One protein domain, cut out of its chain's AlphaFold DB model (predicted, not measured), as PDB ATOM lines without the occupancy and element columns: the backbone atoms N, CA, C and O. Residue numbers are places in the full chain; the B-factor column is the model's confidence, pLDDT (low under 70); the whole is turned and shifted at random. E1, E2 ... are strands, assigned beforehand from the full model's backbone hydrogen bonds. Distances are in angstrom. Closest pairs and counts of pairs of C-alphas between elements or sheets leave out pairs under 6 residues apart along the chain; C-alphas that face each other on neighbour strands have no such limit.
ATOM      1  N   THR A   2     170.192 143.673 206.298       84.31
ATOM      2  CA  THR A   2     169.316 143.493 205.137       84.31
ATOM      3  C   THR A   2     169.177 144.825 204.417       84.31
ATOM      4  O   THR A   2     168.874 145.833 205.054       84.31
ATOM      5  N   ILE A   3     169.383 144.829 203.104       86.75
ATOM      6  CA  ILE A   3     169.157 145.973 202.220       86.75
ATOM      7  C   ILE A   3     167.999 145.603 201.302       86.75
ATOM      8  O   ILE A   3     168.014 144.552 200.667       86.75
ATOM      9  N   THR A   4     166.958 146.427 201.260       89.88
ATOM     10  CA  THR A   4     165.764 146.176 200.446       89.88
ATOM     11  C   THR A   4     165.459 147.396 199.580       89.88
ATOM     12  O   THR A   4     165.163 148.452 200.144       89.88
ATOM     13  N   PRO A   5     165.512 147.272 198.243       89.19
ATOM     14  CA  PRO A   5     165.091 148.339 197.342       89.19
ATOM     15  C   PRO A   5     163.573 148.539 197.404       89.19
ATOM     16  O   PRO A   5     162.812 147.571 197.335       89.19
ATOM     17  N   ASP A   6     163.115 149.786 197.508       89.75
ATOM     18  CA  ASP A   6     161.694 150.129 197.402       89.75
ATOM     19  C   ASP A   6     161.312 150.319 195.931       89.75
ATOM     20  O   ASP A   6     161.331 151.422 195.386       89.75
ATOM     21  N   VAL A   7     161.013 149.203 195.266       85.94
ATOM     22  CA  VAL A   7     160.739 149.172 193.821       85.94
ATOM     23  C   VAL A   7     159.367 149.735 193.440       85.94
ATOM     24  O   VAL A   7     159.164 150.049 192.272       85.94
ATOM     25  N   GLY A   8     158.424 149.896 194.378       83.06
ATOM     26  CA  GLY A   8     157.078 150.417 194.102       83.06
ATOM     27  C   GLY A   8     156.436 149.843 192.823       83.06
ATOM     28  O   GLY A   8     156.254 148.634 192.687       83.06
ATOM     29  N   THR A   9     156.097 150.725 191.873       82.19
ATOM     30  CA  THR A   9     155.661 150.371 190.502       82.19
ATOM     31  C   THR A   9     156.756 150.579 189.448       82.19
ATOM     32  O   THR A   9     156.480 150.537 188.248       82.19
ATOM     33  N   THR A  10     157.979 150.874 189.878       82.44
ATOM     34  CA  THR A  10     159.131 151.142 189.019       82.44
ATOM     35  C   THR A  10     159.649 149.829 188.442       82.44
ATOM     36  O   THR A  10     159.921 148.875 189.169       82.44
ATOM     37  N   ALA A  11     159.792 149.764 187.118       84.44
ATOM     38  CA  ALA A  11     160.409 148.616 186.466       84.44
ATOM     39  C   ALA A  11     161.928 148.644 186.701       84.44
ATOM     40  O   ALA A  11     162.585 149.625 186.354       84.44
ATOM     41  N   VAL A  12     162.473 147.569 187.269       87.38
ATOM     42  CA  VAL A  12     163.909 147.402 187.548       87.38
ATOM     43  C   VAL A  12     164.453 146.131 186.888       87.38
ATOM     44  O   VAL A  12     163.691 145.253 186.474       87.38
ATOM     45  N   ASN A  13     165.775 146.037 186.758       85.25
ATOM     46  CA  ASN A  13     166.480 144.822 186.340       85.25
ATOM     47  C   ASN A  13     166.324 143.700 187.383       85.25
ATOM     48  O   ASN A  13     166.111 143.953 188.565       85.25
ATOM     49  N   ALA A  14     166.471 142.445 186.944       84.19
ATOM     50  CA  ALA A  14     166.277 141.262 187.792       84.19
ATOM     51  C   ALA A  14     167.259 141.175 188.978       84.19
ATOM     52  O   ALA A  14     166.958 140.533 189.982       84.19
ATOM     53  N   GLU A  15     168.419 141.822 188.861       84.56
ATOM     54  CA  GLU A  15     169.462 141.851 189.890       84.56
ATOM     55  C   GLU A  15     169.162 142.865 191.007       84.56
ATOM     56  O   GLU A  15     169.705 142.724 192.101       84.56
ATOM     57  N   CYS A  16     168.269 143.839 190.776       88.06
ATOM     58  CA  CYS A  16     167.823 144.803 191.784       88.06
ATOM     59  C   CYS A  16     166.812 144.152 192.742       88.06
ATOM     60  O   CYS A  16     165.596 144.316 192.623       88.06
ATOM     61  N   THR A  17     167.328 143.370 193.688       88.75
ATOM     62  CA  THR A  17     166.542 142.619 194.672       88.75
ATOM     63  C   THR A  17     167.062 142.840 196.091       88.75
ATOM     64  O   THR A  17     168.121 143.429 196.303       88.75
ATOM     65  N   ALA A  18     166.296 142.394 197.085       86.94
ATOM     66  CA  ALA A  18     166.697 142.482 198.479       86.94
ATOM     67  C   ALA A  18     167.890 141.559 198.772       86.94
ATOM     68  O   ALA A  18     167.865 140.376 198.435       86.94
ATOM     69  N   VAL A  19     168.889 142.086 199.478       87.06
ATOM     70  CA  VAL A  19     170.063 141.337 199.937       87.06
ATOM     71  C   VAL A  19     169.998 141.212 201.453       87.06
ATOM     72  O   VAL A  19     169.843 142.208 202.159       87.06
ATOM     73  N   THR A  20     170.117 139.991 201.972       85.56
ATOM     74  CA  THR A  20     170.229 139.726 203.415       85.56
ATOM     75  C   THR A  20     171.555 139.045 203.698       85.56
ATOM     76  O   THR A  20     171.840 137.988 203.146       85.56
ATOM     77  N   CYS A  21     172.359 139.655 204.565       80.69
ATOM     78  CA  CYS A  21     173.690 139.186 204.903       80.69
ATOM     79  C   CYS A  21     173.930 139.254 206.410       80.69
ATOM     80  O   CYS A  21     174.106 140.335 206.969       80.69
ATOM     81  N   GLU A  22     173.906 138.116 207.094       81.62
ATOM     82  CA  GLU A  22     174.043 138.051 208.559       81.62
ATOM     83  C   GLU A  22     175.463 137.699 209.030       81.62
ATOM     84  O   GLU A  22     175.713 137.637 210.229       81.62
ATOM     85  N   SER A  23     176.404 137.505 208.102       79.38
ATOM     86  CA  SER A  23     177.823 137.256 208.389       79.38
ATOM     87  C   SER A  23     178.708 137.710 207.217       79.38
ATOM     88  O   SER A  23     178.179 137.845 206.114       79.38
ATOM     89  N   PRO A  24     180.022 137.921 207.423       68.50
ATOM     90  CA  PRO A  24     180.954 138.310 206.356       68.50
ATOM     91  C   PRO A  24     181.027 137.324 205.179       68.50
ATOM     92  O   PRO A  24     181.319 137.740 204.066       68.50
ATOM     93  N   ASP A  25     180.695 136.050 205.406       76.44
ATOM     94  CA  ASP A  25     180.805 134.973 204.409       76.44
ATOM     95  C   ASP A  25     179.450 134.601 203.773       76.44
ATOM     96  O   ASP A  25     179.276 133.508 203.227       76.44
ATOM     97  N   CYS A  26     178.437 135.463 203.895       80.00
ATOM     98  CA  CYS A  26     177.111 135.176 203.354       80.00
ATOM     99  C   CYS A  26     177.112 135.170 201.809       80.00
ATOM    100  O   CYS A  26     177.944 135.796 201.156       80.00
ATOM    101  N   GLU A  27     176.111 134.525 201.206       79.62
ATOM    102  CA  GLU A  27     175.984 134.416 199.743       79.62
ATOM    103  C   GLU A  27     175.922 135.778 199.024       79.62
ATOM    104  O   GLU A  27     176.460 135.912 197.930       79.62
ATOM    105  N   GLY A  28     175.321 136.796 199.654       74.94
ATOM    106  CA  GLY A  28     175.225 138.163 199.128       74.94
ATOM    107  C   GLY A  28     176.340 139.114 199.579       74.94
ATOM    108  O   GLY A  28     176.216 140.320 199.369       74.94
ATOM    109  N   ALA A  29     177.386 138.617 200.248       77.44
ATOM    110  CA  ALA A  29     178.529 139.434 200.634       77.44
ATOM    111  C   ALA A  29     179.391 139.694 199.398       77.44
ATOM    112  O   ALA A  29     179.883 138.761 198.761       77.44
ATOM    113  N   TYR A  30     179.560 140.968 199.054       75.62
ATOM    114  CA  TYR A  30     180.504 141.375 198.025       75.62
ATOM    115  C   TYR A  30     181.909 141.442 198.634       75.62
ATOM    116  O   TYR A  30     182.180 142.302 199.472       75.62
ATOM    117  N   LEU A  31     182.786 140.520 198.227       69.69
ATOM    118  CA  LEU A  31     184.177 140.440 198.669       69.69
ATOM    119  C   LEU A  31     185.104 140.735 197.485       69.69
ATOM    120  O   LEU A  31     185.512 139.838 196.746       69.69
ATOM    121  N   TYR A  32     185.436 142.008 197.284       62.16
ATOM    122  CA  TYR A  32     186.416 142.407 196.275       62.16
ATOM    123  C   TYR A  32     187.827 141.915 196.658       62.16
ATOM    124  O   TYR A  32     188.191 142.022 197.832       62.16
ATOM    125  N   PRO A  33     188.644 141.390 195.721       58.38
ATOM    126  CA  PRO A  33     188.420 141.232 194.273       58.38
ATOM    127  C   PRO A  33     187.878 139.850 193.862       58.38
ATOM    128  O   PRO A  33     187.950 139.463 192.702       58.38
ATOM    129  N   SER A  34     187.407 139.050 194.816       68.75
ATOM    130  CA  SER A  34     187.095 137.633 194.587       68.75
ATOM    131  C   SER A  34     185.706 137.399 193.981       68.75
ATOM    132  O   SER A  34     185.468 136.334 193.416       68.75
ATOM    133  N   ASP A  35     184.800 138.375 194.087       72.06
ATOM    134  CA  ASP A  35     183.362 138.186 193.871       72.06
ATOM    135  C   ASP A  35     182.716 139.229 192.931       72.06
ATOM    136  O   ASP A  35     181.645 139.773 193.210       72.06
ATOM    137  N   ASP A  36     183.317 139.474 191.763       67.31
ATOM    138  CA  ASP A  36     182.819 140.445 190.764       67.31
ATOM    139  C   ASP A  36     181.474 140.068 190.104       67.31
ATOM    140  O   ASP A  36     180.889 140.856 189.363       67.31
ATOM    141  N   THR A  37     180.949 138.872 190.376       69.62
ATOM    142  CA  THR A  37     179.668 138.380 189.839       69.62
ATOM    143  C   THR A  37     178.485 138.575 190.787       69.62
ATOM    144  O   THR A  37     177.347 138.349 190.382       69.62
ATOM    145  N   LYS A  38     178.723 139.001 192.036       71.81
ATOM    146  CA  LYS A  38     177.690 139.148 193.081       71.81
ATOM    147  C   LYS A  38     177.087 140.558 193.150       71.81
ATOM    148  O   LYS A  38     176.513 140.947 194.167       71.81
ATOM    149  N   LEU A  39     177.242 141.353 192.091       71.50
ATOM    150  CA  LEU A  39     176.790 142.738 192.070       71.50
ATOM    151  C   LEU A  39     175.273 142.821 191.845       71.50
ATOM    152  O   LEU A  39     174.750 142.364 190.832       71.50
ATOM    153  N   HIS A  40     174.575 143.463 192.781       80.31
ATOM    154  CA  HIS A  40     173.153 143.779 192.675       80.31
ATOM    155  C   HIS A  40     172.988 145.264 192.354       80.31
ATOM    156  O   HIS A  40     173.055 146.113 193.242       80.31
ATOM    157  N   SER A  41     172.814 145.602 191.077       83.06
ATOM    158  CA  SER A  41     172.654 146.996 190.653       83.06
ATOM    159  C   SER A  41     171.184 147.400 190.612       83.06
ATOM    160  O   SER A  41     170.383 146.728 189.970       83.06
ATOM    161  N   CYS A  42     170.850 148.526 191.244       85.81
ATOM    162  CA  CYS A  42     169.554 149.199 191.156       85.81
ATOM    163  C   CYS A  42     169.721 150.590 190.520       85.81
ATOM    164  O   CYS A  42     170.818 151.145 190.582       85.81
ATOM    165  N   PRO A  43     168.658 151.191 189.949       85.94
ATOM    166  CA  PRO A  43     168.676 152.603 189.571       85.94
ATOM    167  C   PRO A  43     169.051 153.503 190.760       85.94
ATOM    168  O   PRO A  43     168.564 153.303 191.872       85.94
ATOM    169  N   ASP A  44     169.873 154.519 190.507       81.00
ATOM    170  CA  ASP A  44     170.411 155.476 191.491       81.00
ATOM    171  C   ASP A  44     169.350 156.365 192.168       81.00
ATOM    172  O   ASP A  44     169.598 156.975 193.205       81.00
ATOM    173  N   THR A  45     168.143 156.403 191.610       82.00
ATOM    174  CA  THR A  45     166.987 157.150 192.128       82.00
ATOM    175  C   THR A  45     166.098 156.344 193.080       82.00
ATOM    176  O   THR A  45     165.117 156.879 193.599       82.00
ATOM    177  N   LEU A  46     166.401 155.062 193.310       88.00
ATOM    178  CA  LEU A  46     165.548 154.173 194.091       88.00
ATOM    179  C   LEU A  46     165.858 154.257 195.591       88.00
ATOM    180  O   LEU A  46     167.002 154.094 196.016       88.00
ATOM    181  N   ALA A  47     164.829 154.468 196.414       86.25
ATOM    182  CA  ALA A  47     164.990 154.476 197.863       86.25
ATOM    183  C   ALA A  47     165.368 153.076 198.377       86.25
ATOM    184  O   ALA A  47     164.789 152.069 197.967       86.25
ATOM    185  N   MET A  48     166.327 153.014 199.302       89.25
ATOM    186  CA  MET A  48     166.812 151.768 199.899       89.25
ATOM    187  C   MET A  48     166.468 151.733 201.383       89.25
ATOM    188  O   MET A  48     166.800 152.655 202.130       89.25
ATOM    189  N   LYS A  49     165.855 150.641 201.842       87.38
ATOM    190  CA  LYS A  49     165.684 150.375 203.269       87.38
ATOM    191  C   LYS A  49     166.834 149.511 203.767       87.38
ATOM    192  O   LYS A  49     166.944 148.349 203.383       87.38
ATOM    193  N   VAL A  50     167.644 150.056 204.670       85.69
ATOM    194  CA  VAL A  50     168.719 149.319 205.343       85.69
ATOM    195  C   VAL A  50     168.274 148.956 206.754       85.69
ATOM    196  O   VAL A  50     167.862 149.810 207.533       85.69
ATOM    197  N   THR A  51     168.341 147.669 207.081       83.81
ATOM    198  CA  THR A  51     168.062 147.143 208.419       83.81
ATOM    199  C   THR A  51     169.323 146.482 208.959       83.81
ATOM    200  O   THR A  51     169.810 145.490 208.412       83.81
ATOM    201  N   PHE A  52     169.861 147.014 210.051       78.69
ATOM    202  CA  PHE A  52     170.953 146.373 210.776       78.69
ATOM    203  C   PHE A  52     170.366 145.313 211.709       78.69
ATOM    204  O   PHE A  52     169.506 145.622 212.532       78.69
ATOM    205  N   CYS A  53     170.797 144.059 211.562       70.12
ATOM    206  CA  CYS A  53     170.386 142.986 212.464       70.12
ATOM    207  C   CYS A  53     171.271 143.050 213.720       70.12
ATOM    208  O   CYS A  53     172.484 142.870 213.585       70.12
ATOM    209  N   PRO A  54     170.725 143.292 214.924       57.69
ATOM    210  CA  PRO A  54     171.494 143.176 216.153       57.69
ATOM    211  C   PRO A  54     171.699 141.691 216.471       57.69
ATOM    212  O   PRO A  54     170.741 140.937 216.654       57.69
ATOM    213  N   GLY A  55     172.952 141.249 216.528       53.78
ATOM    214  CA  GLY A  55     173.283 139.896 216.962       53.78
ATOM    215  C   GLY A  55     172.983 139.693 218.451       53.78
ATOM    216  O   GLY A  55     173.775 140.094 219.293       53.78
ATOM    217  N   GLY A  56     171.863 139.025 218.756       48.06
ATOM    218  CA  GLY A  56     171.705 138.164 219.937       48.06
ATOM    219  C   GLY A  56     171.056 138.738 221.207       48.06
ATOM    220  O   GLY A  56     171.746 138.951 222.197       48.06
ATOM    221  N   SER A  57     169.720 138.850 221.245       39.12
ATOM    222  CA  SER A  57     168.832 138.329 222.320       39.12
ATOM    223  C   SER A  57     167.414 138.899 222.196       39.12
ATOM    224  O   SER A  57     167.215 140.077 221.919       39.12
TER     225      SER A  57
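What this domain is: This is residues 2 to 57 of the 450 residues of an uncharacterized protein of Phytophthora parasitica (UniProt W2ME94). Little regular structure is seen here: a flat, loose domain in which a long looping link, residues 6 to 47, leaves one short strand, E1, and returns to a second, E2, side by side with it. Residues 31 to 37 stick out, and residues 19 to 20 pair antiparallel with residues 2 to 3 of E1. The printed part has 56 residues, with no named helix; E1, then E2, form an antiparallel sheet, and the class is all strand, with only 8 residues in named elements. The radius of gyration of the C-alphas is 12.7 A, and the spans are 35 by 32 by 15 A.

How they stand to each other: Look first at E1, residues 2 to 5, then at E2, residues 48 to 51: they form an antiparallel hairpin, with 163 degrees between their directions. C-alphas 3 and 50 face each other at 4.6 A. N 2 and O 51, 2.8 A apart, are within hydrogen-bond range.

Where its parts are: Find C-alpha 2 at (169.316, 143.493, 205.137); E1 runs 10.1 A from there. E2 runs 9.8 A to C-alpha 51 at (168.062, 147.143, 208.419).

The domain as a whole: The C-alphas of Ala 11 and Ser 57, the two farthest apart, are 38.2 A apart. The printed part has no cut. The pLDDT is under 70 at residues 24, 31 to 34, 36 to 37 and 54 to 57.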